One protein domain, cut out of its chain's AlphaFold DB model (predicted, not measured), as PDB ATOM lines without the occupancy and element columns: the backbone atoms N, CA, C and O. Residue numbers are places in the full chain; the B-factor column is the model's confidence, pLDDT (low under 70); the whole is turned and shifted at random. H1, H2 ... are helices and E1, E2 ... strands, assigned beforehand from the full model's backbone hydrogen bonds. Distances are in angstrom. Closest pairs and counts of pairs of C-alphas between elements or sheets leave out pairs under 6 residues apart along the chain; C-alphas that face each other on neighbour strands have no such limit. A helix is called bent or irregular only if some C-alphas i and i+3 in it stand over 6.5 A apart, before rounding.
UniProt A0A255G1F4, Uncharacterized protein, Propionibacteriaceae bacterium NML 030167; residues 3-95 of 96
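This is residues 3 to 95 of the 96 residues of an uncharacterized protein of Propionibacteriaceae bacterium NML 030167 (UniProt A0A255G1F4). Two helices, H1 and H2, lie side by side and run the same way over one face of a very small parallel sheet, E3 and E4; together these make the core. A hairpin of E1 and E2 lies off the E3 side of this core, and H3 stands away from it at the far end of the longest axis, with residues 79 to 85 sticking out. The printed part has 93 residues, with three named helices and four named strands in the order E1, E2, H1, E3, H2, E4, H3. The class is mixed, helices and strands, in two separate sheets of two strands, E1 and E2 antiparallel, E3 and E4 parallel. The whole is compact, with a radius of gyration of the C-alphas of 13.8 A and spans of 36 by 27 by 25 A.

E1, residues 14 to 18, is 13.5 A long and begins at C-alpha 14 (-26.751, 34.294, -49.492). E2, residues 21 to 25, is 12.9 A long. H1, residues 31 to 43, is 19.2 A long and begins at C-alpha 31 (-36.899, 49.328, -43.776); it is only just irregular, with C-alphas 32 and 35 6.8 A apart. E3, residues 48 to 51, measures 9.9 A. H2, residues 57 to 70, is 19.4 A long and irregular, with C-alphas 66 and 69 9.5 A apart. E4, residues 72 to 75, measures 10.3 A. H3, residues 83 to 92, is 14.5 A long and ends at C-alpha 92 (-43.388, 45.138, -61.642).

The hairpin E1 and E2 is antiparallel at 167 degrees, with N 14 and O 25 within hydrogen-bond range at 2.9 A and N 25 and O 14 at 2.8 A. E1 and H1 are apart, and so are E2 and E3. H1 and H2 touch, their closest C-alphas being those of Ala 35 and Val 63, 4.2 A apart, at a shallow tilt of 11 degrees, the same way. The closest C-alphas of H1 and E3 are those of Ala 38 and Ile 49, 7.6 A apart. E3, H2 and E4 form a strand-helix-strand unit, two parallel neighbour strands with a helix between them along the chain, and its crossover is right-handed. E3 and E4 stand at 20 degrees, with N 49 and O 72 within hydrogen-bond range at 2.8 A. The closest C-alphas of H2 and E4 are those of Gln 64 and Val 73, 6.4 A apart. H3 touches no helix. Every O i to N i+4 pair is within hydrogen-bond range in H3, against 7 of 9 in H1 and 8 of 10 in H2.

The two C-alphas farthest apart, those of Asp 69 and Glu 95, are 38.9 A apart. The printed part has no cut and no long link; the link from E4 to H3 is short, and the other links are tight. The mean pLDDT of the printed part is 94.0, and residues 94 to 95 are under 70.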
ATOM      1  N   GLU A   3     -34.041  45.659 -49.730       92.50
ATOM      2  CA  GLU A   3     -35.465  45.560 -49.409       92.50
ATOM      3  C   GLU A   3     -36.184  44.657 -50.425       92.50
ATOM      4  O   GLU A   3     -36.022  44.824 -51.637       92.50
ATOM      5  N   HIS A   4     -36.914  43.657 -49.928       91.62
ATOM      6  CA  HIS A   4     -37.729  42.753 -50.733       91.62
ATOM      7  C   HIS A   4     -38.923  42.223 -49.921       91.62
ATOM      8  O   HIS A   4     -38.713  41.460 -48.970       91.62
ATOM      9  N   PRO A   5     -40.171  42.571 -50.283       88.44
ATOM     10  CA  PRO A   5     -41.351  42.149 -49.535       88.44
ATOM     11  C   PRO A   5     -41.473  40.625 -49.436       88.44
ATOM     12  O   PRO A   5     -41.246  39.903 -50.401       88.44
ATOM     13  N   GLY A   6     -41.857  40.129 -48.257       89.25
ATOM     14  CA  GLY A   6     -42.058  38.694 -48.017       89.25
ATOM     15  C   GLY A   6     -40.777  37.869 -47.845       89.25
ATOM     16  O   GLY A   6     -40.877  36.676 -47.558       89.25
ATOM     17  N   ALA A   7     -39.598  38.482 -47.971       93.25
ATOM     18  CA  ALA A   7     -38.334  37.812 -47.701       93.25
ATOM     19  C   ALA A   7     -38.114  37.561 -46.206       93.25
ATOM     20  O   ALA A   7     -38.448  38.392 -45.357       93.25
ATOM     21  N   ASP A   8     -37.473  36.439 -45.904       95.31
ATOM     22  CA  ASP A   8     -36.958  36.124 -44.579       95.31
ATOM     23  C   ASP A   8     -35.439  36.403 -44.546       95.31
ATOM     24  O   ASP A   8     -34.680  35.753 -45.272       95.31
ATOM     25  N   PRO A   9     -34.958  37.340 -43.707       95.12
ATOM     26  CA  PRO A   9     -33.548  37.737 -43.682       95.12
ATOM     27  C   PRO A   9     -32.602  36.648 -43.163       95.12
ATOM     28  O   PRO A   9     -31.391  36.743 -43.363       95.12
ATOM     29  N   VAL A  10     -33.126  35.614 -42.504       95.12
ATOM     30  CA  VAL A  10     -32.347  34.486 -41.988       95.12
ATOM     31  C   VAL A  10     -32.315  33.353 -43.009       95.12
ATOM     32  O   VAL A  10     -31.247  32.796 -43.270       95.12
ATOM     33  N   ARG A  11     -33.467  33.012 -43.595       96.44
ATOM     34  CA  ARG A  11     -33.601  31.889 -44.536       96.44
ATOM     35  C   ARG A  11     -33.142  32.239 -45.951       96.44
ATOM     36  O   ARG A  11     -32.492  31.412 -46.586       96.44
ATOM     37  N   ASP A  12     -33.465  33.435 -46.438       96.62
ATOM     38  CA  ASP A  12     -33.322  33.810 -47.854       96.62
ATOM     39  C   ASP A  12     -32.011  34.569 -48.141       96.62
ATOM     40  O   ASP A  12     -31.832  35.166 -49.203       96.62
ATOM     41  N   ARG A  13     -31.073  34.562 -47.185       96.56
ATOM     42  CA  ARG A  13     -29.762  35.200 -47.339       96.56
ATOM     43  C   ARG A  13     -28.761  34.315 -48.076       96.56
ATOM     44  O   ARG A  13     -28.756  33.092 -47.944       96.56
ATOM     45  N   HIS A  14     -27.832  34.960 -48.773       97.12
ATOM     46  CA  HIS A  14     -26.751  34.294 -49.492       97.12
ATOM     47  C   HIS A  14     -25.382  34.819 -49.072       97.12
ATOM     48  O   HIS A  14     -25.195  36.022 -48.891       97.12
ATOM     49  N   GLU A  15     -24.414  33.912 -48.966       96.75
ATOM     50  CA  GLU A  15     -23.015  34.241 -48.712       96.75
ATOM     51  C   GLU A  15     -22.184  34.075 -49.986       96.75
ATOM     52  O   GLU A  15     -22.265  33.060 -50.680       96.75
ATOM     53  N   LEU A  16     -21.369  35.085 -50.274       95.19
ATOM     54  CA  LEU A  16     -20.382  35.086 -51.342       95.19
ATOM     55  C   LEU A  16     -18.992  35.141 -50.717       95.19
ATOM     56  O   LEU A  16     -18.666  36.095 -50.007       95.19
ATOM     57  N   THR A  17     -18.165  34.147 -51.034       96.12
ATOM     58  CA  THR A  17     -16.814  34.024 -50.481       96.12
ATOM     59  C   THR A  17     -15.801  33.816 -51.598       96.12
ATOM     60  O   THR A  17     -15.934  32.908 -52.418       96.12
ATOM     61  N   ALA A  18     -14.773  34.661 -51.619       94.62
ATOM     62  CA  ALA A  18     -13.624  34.570 -52.515       94.62
ATOM     63  C   ALA A  18     -12.363  35.102 -51.798       94.62
ATOM     64  O   ALA A  18     -12.471  35.676 -50.711       94.62
ATOM     65  N   PRO A  19     -11.146  34.917 -52.343       96.88
ATOM     66  CA  PRO A  19      -9.933  35.409 -51.694       96.88
ATOM     67  C   PRO A  19     -10.009  36.914 -51.394       96.88
ATOM     68  O   PRO A  19     -10.135  37.731 -52.299       96.88
ATOM     69  N   GLY A  20      -9.939  37.269 -50.108       92.56
ATOM     70  CA  GLY A  20      -9.986  38.659 -49.644       92.56
ATOM     71  C   GLY A  20     -11.382  39.282 -49.541       92.56
ATOM     72  O   GLY A  20     -11.474  40.447 -49.167       92.56
ATOM     73  N   ILE A  21     -12.461  38.542 -49.828       93.00
ATOM     74  CA  ILE A  21     -13.829  39.056 -49.722       93.00
ATOM     75  C   ILE A  21     -14.795  38.014 -49.152       93.00
ATOM     76  O   ILE A  21     -14.851  36.864 -49.589       93.00
ATOM     77  N   ARG A  22     -15.598  38.459 -48.185       95.38
ATOM     78  CA  ARG A  22     -16.786  37.762 -47.697       95.38
ATOM     79  C   ARG A  22     -17.924  38.770 -47.678       95.38
ATOM     80  O   ARG A  22     -17.805  39.806 -47.027       95.38
ATOM     81  N   ALA A  23     -18.996  38.484 -48.402       96.06
ATOM     82  CA  ALA A  23     -20.149  39.365 -48.510       96.06
ATOM     83  C   ALA A  23     -21.442  38.589 -48.272       96.06
ATOM     84  O   ALA A  23     -21.564  37.428 -48.659       96.06
ATOM     85  N   LEU A  24     -22.410  39.257 -47.650       97.31
ATOM     86  CA  LEU A  24     -23.749  38.729 -47.434       97.31
ATOM     87  C   LEU A  24     -24.748  39.536 -48.258       97.31
ATOM     88  O   LEU A  24     -24.797  40.765 -48.182       97.31
ATOM     89  N   ILE A  25     -25.573  38.826 -49.017       97.19
ATOM     90  CA  ILE A  25     -26.766  39.365 -49.655       97.19
ATOM     91  C   ILE A  25     -27.928  38.981 -48.748       97.19
ATOM     92  O   ILE A  25     -28.324  37.820 -48.696       97.19
ATOM     93  N   VAL A  26     -28.428  39.958 -47.994       97.75
ATOM     94  CA  VAL A  26     -29.487  39.756 -46.998       97.75
ATOM     95  C   VAL A  26     -30.728  40.527 -47.440       97.75
ATOM     96  O   VAL A  26     -30.695  41.767 -47.395       97.75
ATOM     97  N   PRO A  27     -31.781  39.838 -47.908       96.06
ATOM     98  CA  PRO A  27     -33.056  40.470 -48.185       96.06
ATOM     99  C   PRO A  27     -33.792  40.784 -46.885       96.06
ATOM    100  O   PRO A  27     -33.837  39.965 -45.974       96.06
ATOM    101  N   VAL A  28     -34.335  41.994 -46.782       95.50
ATOM    102  CA  VAL A  28     -35.112  42.448 -45.626       95.50
ATOM    103  C   VAL A  28     -36.525  42.811 -46.080       95.50
ATOM    104  O   VAL A  28     -36.676  43.491 -47.092       95.50
ATOM    105  N   PRO A  29     -37.573  42.403 -45.351       91.50
ATOM    106  CA  PRO A  29     -38.956  42.588 -45.792       91.50
ATOM    107  C   PRO A  29     -39.442  44.042 -45.750       91.50
ATOM    108  O   PRO A  29     -40.469  44.355 -46.343       91.50
ATOM    109  N   SER A  30     -38.759  44.919 -45.007       91.31
ATOM    110  CA  SER A  30     -39.021  46.362 -44.980       91.31
ATOM    111  C   SER A  30     -37.875  47.121 -44.302       91.31
ATOM    112  O   SER A  30     -37.093  46.533 -43.549       91.31
ATOM    113  N   GLY A  31     -37.821  48.443 -44.497       87.88
ATOM    114  CA  GLY A  31     -36.899  49.328 -43.776       87.88
ATOM    115  C   GLY A  31     -37.074  49.299 -42.254       87.88
ATOM    116  O   GLY A  31     -36.084  49.289 -41.526       87.88
ATOM    117  N   ALA A  32     -38.309  49.127 -41.769       88.81
ATOM    118  CA  ALA A  32     -38.605  49.036 -40.338       88.81
ATOM    119  C   ALA A  32     -37.902  47.855 -39.642       88.81
ATOM    120  O   ALA A  32     -37.543  47.955 -38.471       88.81
ATOM    121  N   LEU A  33     -37.675  46.750 -40.365       93.44
ATOM    122  CA  LEU A  33     -36.971  45.568 -39.852       93.44
ATOM    123  C   LEU A  33     -35.461  45.599 -40.136       93.44
ATOM    124  O   LEU A  33     -34.708  44.816 -39.559       93.44
ATOM    125  N   ALA A  34     -34.988  46.527 -40.973       96.56
ATOM    126  CA  ALA A  34     -33.580  46.615 -41.346       96.56
ATOM    127  C   ALA A  34     -32.669  46.901 -40.141       96.56
ATOM    128  O   ALA A  34     -31.569  46.362 -40.071       96.56
ATOM    129  N   ALA A  35     -33.119  47.709 -39.174       97.31
ATOM    130  CA  ALA A  35     -32.328  48.045 -37.988       97.31
ATOM    131  C   ALA A  35     -32.100  46.841 -37.056       97.31
ATOM    132  O   ALA A  35     -31.041  46.730 -36.442       97.31
ATOM    133  N   GLU A  36     -33.075  45.935 -36.951       97.12
ATOM    134  CA  GLU A  36     -32.934  44.698 -36.177       97.12
ATOM    135  C   GLU A  36     -31.952  43.745 -36.847       97.12
ATOM    136  O   GLU A  36     -30.945  43.388 -36.241       97.12
ATOM    137  N   VAL A  37     -32.164  43.468 -38.134       97.75
ATOM    138  CA  VAL A  37     -31.263  42.624 -38.929       97.75
ATOM    139  C   VAL A  37     -29.836  43.182 -38.928       97.75
ATOM    140  O   VAL A  37     -28.869  42.429 -38.853       97.75
ATOM    141  N   ALA A  38     -29.670  44.506 -38.963       98.19
ATOM    142  CA  ALA A  38     -28.354  45.132 -38.899       98.19
ATOM    143  C   ALA A  38     -27.632  44.898 -37.563       98.19
ATOM    144  O   ALA A  38     -26.408  44.759 -37.573       98.19
ATOM    145  N   ARG A  39     -28.349  44.835 -36.430       98.06
ATOM    146  CA  ARG A  39     -27.743  44.482 -35.132       98.06
ATOM    147  C   ARG A  39     -27.220  43.059 -35.151       98.06
ATOM    148  O   ARG A  39     -26.062  42.856 -34.802       98.06
ATOM    149  N   ASP A  40     -28.032  42.126 -35.633       97.50
ATOM    150  CA  ASP A  40     -27.650  40.717 -35.710       97.50
ATOM    151  C   ASP A  40     -26.425  40.540 -36.615       97.50
ATOM    152  O   ASP A  40     -25.445  39.901 -36.240       97.50
ATOM    153  N   LEU A  41     -26.409  41.205 -37.775       97.62
ATOM    154  CA  LEU A  41     -25.257  41.192 -38.679       97.62
ATOM    155  C   LEU A  41     -24.005  41.826 -38.054       97.62
ATOM    156  O   LEU A  41     -22.893  41.345 -38.286       97.62
ATOM    157  N   ALA A  42     -24.159  42.893 -37.266       97.75
ATOM    158  CA  ALA A  42     -23.049  43.492 -36.529       97.75
ATOM    159  C   ALA A  42     -22.475  42.517 -35.486       97.75
ATOM    160  O   ALA A  42     -21.254  42.422 -35.347       97.75
ATOM    161  N   ASP A  43     -23.337  41.768 -34.799       97.25
ATOM    162  CA  ASP A  43     -22.949  40.742 -33.827       97.25
ATOM    163  C   ASP A  43     -22.288  39.529 -34.514       97.25
ATOM    164  O   ASP A  43     -21.346  38.946 -33.977       97.25
ATOM    165  N   GLU A  44     -22.683  39.215 -35.754       95.88
ATOM    166  CA  GLU A  44     -22.008  38.249 -36.639       95.88
ATOM    167  C   GLU A  44     -20.654  38.757 -37.193       95.88
ATOM    168  O   GLU A  44     -19.939  38.023 -37.883       95.88
ATOM    169  N   GLY A  45     -20.271  40.004 -36.898       95.94
ATOM    170  CA  GLY A  45     -18.982  40.586 -37.275       95.94
ATOM    171  C   GLY A  45     -18.960  41.290 -38.634       95.94
ATOM    172  O   GLY A  45     -17.875  41.600 -39.137       95.94
ATOM    173  N   VAL A  46     -20.118  41.575 -39.240       97.38
ATOM    174  CA  VAL A  46     -20.197  42.442 -40.427       97.38
ATOM    175  C   VAL A  46     -19.695  43.841 -40.065       97.38
ATOM    176  O   VAL A  46     -20.042  44.387 -39.025       97.38
ATOM    177  N   ARG A  47     -18.858  44.432 -40.926       97.00
ATOM    178  CA  ARG A  47     -18.228  45.750 -40.692       97.00
ATOM    179  C   ARG A  47     -18.672  46.840 -41.665       97.00
ATOM    180  O   ARG A  47     -18.366  48.009 -41.442       97.00
ATOM    181  N   LEU A  48     -19.399  46.462 -42.713       97.75
ATOM    182  CA  LEU A  48     -19.987  47.354 -43.706       97.75
ATOM    183  C   LEU A  48     -21.370  46.826 -44.088       97.75
ATOM    184  O   LEU A  48     -21.508  45.653 -44.435       97.75
ATOM    185  N   ILE A  49     -22.370  47.698 -44.052       98.44
ATOM    186  CA  ILE A  49     -23.731  47.424 -44.500       98.44
ATOM    187  C   ILE A  49     -24.104  48.459 -45.556       98.44
ATOM    188  O   ILE A  49     -24.227  49.641 -45.260       98.44
ATOM    189  N   GLU A  50     -24.329  47.995 -46.780       98.00
ATOM    190  CA  GLU A  50     -24.957  48.790 -47.837       98.00
ATOM    191  C   GLU A  50     -26.466  48.556 -47.820       98.00
ATOM    192  O   GLU A  50     -26.915  47.407 -47.793       98.00
ATOM    193  N   LEU A  51     -27.245  49.631 -47.811       97.81
ATOM    194  CA  LEU A  51     -28.703  49.607 -47.829       97.81
ATOM    195  C   LEU A  51     -29.199  49.888 -49.248       97.81
ATOM    196  O   LEU A  51     -28.946  50.963 -49.784       97.81
ATOM    197  N   CYS A  52     -29.898  48.926 -49.847       94.62
ATOM    198  CA  CYS A  52     -30.390  48.996 -51.223       94.62
ATOM    199  C   CYS A  52     -31.918  48.842 -51.283       94.62
ATOM    200  O   CYS A  52     -32.524  48.229 -50.403       94.62
ATOM    201  N   GLY A  53     -32.529  49.292 -52.382       89.00
ATOM    202  CA  GLY A  53     -33.964  49.117 -52.644       89.00
ATOM    203  C   GLY A  53     -34.795  50.299 -52.147       89.00
ATOM    204  O   GLY A  53     -34.343  51.438 -52.223       89.00
ATOM    205  N   GLY A  54     -36.007  50.038 -51.651       88.38
ATOM    206  CA  GLY A  54     -36.933  51.061 -51.148       88.38
ATOM    207  C   GLY A  54     -36.601  51.637 -49.764       88.38
ATOM    208  O   GLY A  54     -37.481  52.214 -49.129       88.38
ATOM    209  N   ILE A  55     -35.369  51.466 -49.274       93.81
ATOM    210  CA  ILE A  55     -34.929  51.965 -47.964       93.81
ATOM    211  C   ILE A  55     -34.934  53.501 -47.961       93.81
ATOM    212  O   ILE A  55     -34.420  54.146 -48.875       93.81
ATOM    213  N   THR A  56     -35.502  54.108 -46.919       94.56
ATOM    214  CA  THR A  56     -35.554  55.567 -46.776       94.56
ATOM    215  C   THR A  56     -34.374  56.106 -45.969       94.56
ATOM    216  O   THR A  56     -33.701  55.383 -45.237       94.56
ATOM    217  N   THR A  57     -34.141  57.419 -46.016       96.00
ATOM    218  CA  THR A  57     -33.126  58.062 -45.163       96.00
ATOM    219  C   THR A  57     -33.420  57.918 -43.667       96.00
ATOM    220  O   THR A  57     -32.488  57.919 -42.870       96.00
ATOM    221  N   ALA A  58     -34.694  57.787 -43.275       96.94
ATOM    222  CA  ALA A  58     -35.075  57.543 -41.885       96.94
ATOM    223  C   ALA A  58     -34.706  56.117 -41.446       96.94
ATOM    224  O   ALA A  58     -34.158  55.933 -40.362       96.94
ATOM    225  N   ASP A  59     -34.923  55.128 -42.315       97.06
ATOM    226  CA  ASP A  59     -34.501  53.744 -42.070       97.06
ATOM    227  C   ASP A  59     -32.972  53.641 -41.959       97.06
ATOM    228  O   ASP A  59     -32.458  52.959 -41.076       97.06
ATOM    229  N   VAL A  60     -32.229  54.366 -42.809       97.94
ATOM    230  CA  VAL A  60     -30.756  54.449 -42.735       97.94
ATOM    231  C   VAL A  60     -30.310  54.990 -41.379       97.94
ATOM    232  O   VAL A  60     -29.414  54.413 -40.766       97.94
ATOM    233  N   ALA A  61     -30.935  56.068 -40.896       98.00
ATOM    234  CA  ALA A  61     -30.624  56.632 -39.585       98.00
ATOM    235  C   ALA A  61     -30.904  55.623 -38.459       98.00
ATOM    236  O   ALA A  61     -30.053  55.417 -37.599       98.00
ATOM    237  N   ALA A  62     -32.039  54.918 -38.510       98.19
ATOM    238  CA  ALA A  62     -32.366  53.876 -37.538       98.19
ATOM    239  C   ALA A  62     -31.349  52.718 -37.553       98.19
ATOM    240  O   ALA A  62     -30.963  52.208 -36.502       98.19
ATOM    241  N   VAL A  63     -30.878  52.312 -38.737       98.38
ATOM    242  CA  VAL A  63     -29.815  51.305 -38.887       98.38
ATOM    243  C   VAL A  63     -28.500  51.809 -38.289       98.38
ATOM    244  O   VAL A  63     -27.862  51.072 -37.541       98.38
ATOM    245  N   GLN A  64     -28.112  53.056 -38.572       98.31
ATOM    246  CA  GLN A  64     -26.910  53.683 -38.010       98.31
ATOM    247  C   GLN A  64     -26.958  53.737 -36.480       98.31
ATOM    248  O   GLN A  64     -25.996  53.335 -35.827       98.31
ATOM    249  N   GLU A  65     -28.081  54.163 -35.901       98.12
ATOM    250  CA  GLU A  65     -28.285  54.167 -34.448       98.12
ATOM    251  C   GLU A  65     -28.169  52.759 -33.852       98.12
ATOM    252  O   GLU A  65     -27.554  52.569 -32.803       98.12
ATOM    253  N   ALA A  66     -28.724  51.752 -34.530       97.94
ATOM    254  CA  ALA A  66     -28.741  50.381 -34.042       97.94
ATOM    255  C   ALA A  66     -27.349  49.719 -34.029       97.94
ATOM    256  O   ALA A  66     -27.045  48.918 -33.136       97.94
ATOM    257  N   VAL A  67     -26.490  50.038 -35.000       98.25
ATOM    258  CA  VAL A  67     -25.143  49.451 -35.099       98.25
ATOM    259  C   VAL A  67     -24.065  50.290 -34.408       98.25
ATOM    260  O   VAL A  67     -23.069  49.723 -33.947       98.25
ATOM    261  N   GLY A  68     -24.273  51.603 -34.277       97.12
ATOM    262  CA  GLY A  68     -23.283  52.547 -33.759       97.12
ATOM    263  C   GLY A  68     -21.976  52.505 -34.559       97.12
ATOM    264  O   GLY A  68     -21.961  52.182 -35.744       97.12
ATOM    265  N   ASP A  69     -20.843  52.737 -33.897       97.00
ATOM    266  CA  ASP A  69     -19.521  52.773 -34.550       97.00
ATOM    267  C   ASP A  69     -18.981  51.391 -34.974       97.00
ATOM    268  O   ASP A  69     -17.865  51.266 -35.487       97.00
ATOM    269  N   ARG A  70     -19.742  50.312 -34.747       97.62
ATOM    270  CA  ARG A  70     -19.303  48.940 -35.052       97.62
ATOM    271  C   ARG A  70     -19.243  48.678 -36.556       97.62
ATOM    272  O   ARG A  70     -18.381  47.917 -37.013       97.62
ATOM    273  N   VAL A  71     -20.148  49.305 -37.309       98.38
ATOM    274  CA  VAL A  71     -20.425  48.997 -38.714       98.38
ATOM    275  C   VAL A  71     -20.577  50.289 -39.508       98.38
ATOM    276  O   VAL A  71     -21.367  51.154 -39.147       98.38
ATOM    277  N   ALA A  72     -19.851  50.412 -40.618       98.38
ATOM    278  CA  ALA A  72     -20.084  51.490 -41.571       98.38
ATOM    279  C   ALA A  72     -21.401  51.247 -42.324       98.38
ATOM    280  O   ALA A  72     -21.659  50.125 -42.760       98.38
ATOM    281  N   VAL A  73     -22.220  52.285 -42.500       98.44
ATOM    282  CA  VAL A  73     -23.519  52.179 -43.183       98.44
ATOM    283  C   VAL A  73     -23.526  53.057 -44.429       98.44
ATOM    284  O   VAL A  73     -23.421  54.280 -44.323       98.44
ATOM    285  N   GLY A  74     -23.661  52.425 -45.592       97.88
ATOM    286  CA  GLY A  74     -23.848  53.074 -46.885       97.88
ATOM    287  C   GLY A  74     -25.302  52.992 -47.355       97.88
ATOM    288  O   GLY A  74     -26.052  52.094 -46.963       97.88
ATOM    289  N   HIS A  75     -25.716  53.958 -48.173       97.56
ATOM    290  CA  HIS A  75     -27.052  54.007 -48.764       97.56
ATOM    291  C   HIS A  75     -26.936  54.089 -50.284       97.56
ATOM    292  O   HIS A  75     -26.432  55.072 -50.832       97.56
ATOM    293  N   VAL A  76     -27.410  53.047 -50.961       95.44
ATOM    294  CA  VAL A  76     -27.366  52.935 -52.415       95.44
ATOM    295  C   VAL A  76     -28.597  53.611 -52.999       95.44
ATOM    296  O   VAL A  76     -29.719  53.130 -52.860       95.44
ATOM    297  N   LEU A  77     -28.369  54.732 -53.677       92.38
ATOM    298  CA  LEU A  77     -29.410  55.545 -54.299       92.38
ATOM    299  C   LEU A  77     -29.383  55.420 -55.822       92.38
ATOM    300  O   LEU A  77     -28.332  55.241 -56.438       92.38
ATOM    301  N   PHE A  78     -30.552  55.587 -56.437       91.44
ATOM    302  CA  PHE A  78     -30.662  55.758 -57.881       91.44
ATOM    303  C   PHE A  78     -30.306  57.190 -58.277       91.44
ATOM    304  O   PHE A  78     -30.675  58.147 -57.594       91.44
ATOM    305  N   SER A  79     -29.622  57.345 -59.412       94.88
ATOM    306  CA  SER A  79     -29.418  58.663 -60.009       94.88
ATOM    307  C   SER A  79     -30.738  59.229 -60.541       94.88
ATOM    308  O   SER A  79     -31.711  58.501 -60.764       94.88
ATOM    309  N   VAL A  80     -30.766  60.540 -60.781       95.88
ATOM    310  CA  VAL A  80     -31.961  61.219 -61.305       95.88
ATOM    311  C   VAL A  80     -32.380  60.674 -62.672       95.88
ATOM    312  O   VAL A  80     -33.569  60.546 -62.947       95.88
ATOM    313  N   GLU A  81     -31.418  60.273 -63.503       97.12
ATOM    314  CA  GLU A  81     -31.647  59.684 -64.824       97.12
ATOM    315  C   GLU A  81     -32.254  58.278 -64.733       97.12
ATOM    316  O   GLU A  81     -33.044  57.882 -65.590       97.12
ATOM    317  N   ALA A  82     -31.914  57.520 -63.686       95.38
ATOM    318  CA  ALA A  82     -32.403  56.160 -63.477       95.38
ATOM    319  C   ALA A  82     -33.776  56.106 -62.784       95.38
ATOM    320  O   ALA A  82     -34.425  55.058 -62.795       95.38
ATOM    321  N   LEU A  83     -34.244  57.214 -62.197       92.50
ATOM    322  CA  LEU A  83     -35.402  57.233 -61.299       92.50
ATOM    323  C   LEU A  83     -36.692  56.704 -61.945       92.50
ATOM    324  O   LEU A  83     -37.422  55.927 -61.331       92.50
ATOM    325  N   ALA A  84     -36.966  57.077 -63.200       94.81
ATOM    326  CA  ALA A  84     -38.149  56.593 -63.915       94.81
ATOM    327  C   ALA A  84     -38.103  55.070 -64.144       94.81
ATOM    328  O   ALA A  84     -39.116  54.387 -63.980       94.81
ATOM    329  N   GLY A  85     -36.922  54.536 -64.475       94.50
ATOM    330  CA  GLY A  85     -36.696  53.100 -64.634       94.50
ATOM    331  C   GLY A  85     -36.821  52.347 -63.309       94.50
ATOM    332  O   GLY A  85     -37.509  51.331 -63.252       94.50
ATOM    333  N   ALA A  86     -36.248  52.887 -62.231       90.88
ATOM    334  CA  ALA A  86     -36.370  52.326 -60.886       90.88
ATOM    335  C   ALA A  86     -37.837  52.257 -60.426       90.88
ATOM    336  O   ALA A  86     -38.285  51.228 -59.928       90.88
ATOM    337  N   ALA A  87     -38.621  53.314 -60.672       90.44
ATOM    338  CA  ALA A  87     -40.047  53.331 -60.352       90.44
ATOM    339  C   ALA A  87     -40.852  52.300 -61.164       90.44
ATOM    340  O   ALA A  87     -41.796  51.707 -60.644       90.44
ATOM    341  N   ALA A  88     -40.508  52.084 -62.438       91.69
ATOM    342  CA  ALA A  88     -41.141  51.050 -63.256       91.69
ATOM    343  C   ALA A  88     -40.791  49.637 -62.767       91.69
ATOM    344  O   ALA A  88     -41.687  48.807 -62.627       91.69
ATOM    345  N   TYR A  89     -39.518  49.394 -62.445       86.62
ATOM    346  CA  TYR A  89     -39.053  48.129 -61.882       86.62
ATOM    347  C   TYR A  89     -39.770  47.794 -60.566       86.62
ATOM    348  O   TYR A  89     -40.325  46.704 -60.434       86.62
ATOM    349  N   ALA A  90     -39.846  48.754 -59.638       83.62
ATOM    350  CA  ALA A  90     -40.505  48.566 -58.345       83.62
ATOM    351  C   ALA A  90     -41.980  48.154 -58.482       83.62
ATOM    352  O   ALA A  90     -42.426  47.257 -57.777       83.62
ATOM    353  N   ARG A  91     -42.727  48.751 -59.424       86.44
ATOM    354  CA  ARG A  91     -44.124  48.362 -59.686       86.44
ATOM    355  C   ARG A  91     -44.242  46.925 -60.193       86.44
ATOM    356  O   ARG A  91     -45.108  46.199 -59.728       86.44
ATOM    357  N   SER A  92     -43.349  46.502 -61.090       82.62
ATOM    358  CA  SER A  92     -43.388  45.138 -61.642       82.62
ATOM    359  C   SER A  92     -43.120  44.055 -60.591       82.62
ATOM    360  O   SER A  92     -43.651  42.954 -60.684       82.62
ATOM    361  N   ALA A  93     -42.332  44.371 -59.560       70.44
ATOM    362  CA  ALA A  93     -42.037  43.443 -58.472       70.44
ATOM    363  C   ALA A  93     -43.240  43.189 -57.541       70.44
ATOM    364  O   ALA A  93     -43.213  42.224 -56.789       70.44
ATOM    365  N   GLN A  94     -44.284  44.028 -57.580       62.94
ATOM    366  CA  GLN A  94     -45.503  43.862 -56.774       62.94
ATOM    367  C   GLN A  94     -46.563  42.980 -57.454       62.94
ATOM    368  O   GLN A  94     -47.572  42.650 -56.836       62.94
ATOM    369  N   GLU A  95     -46.360  42.633 -58.725       58.00
ATOM    370  CA  GLU A  95     -47.314  41.876 -59.547       58.00
ATOM    371  C   GLU A  95     -47.007  40.366 -59.594       58.00
ATOM    372  O   GLU A  95     -47.787  39.614 -60.179       58.00
TER     373      GLU A  95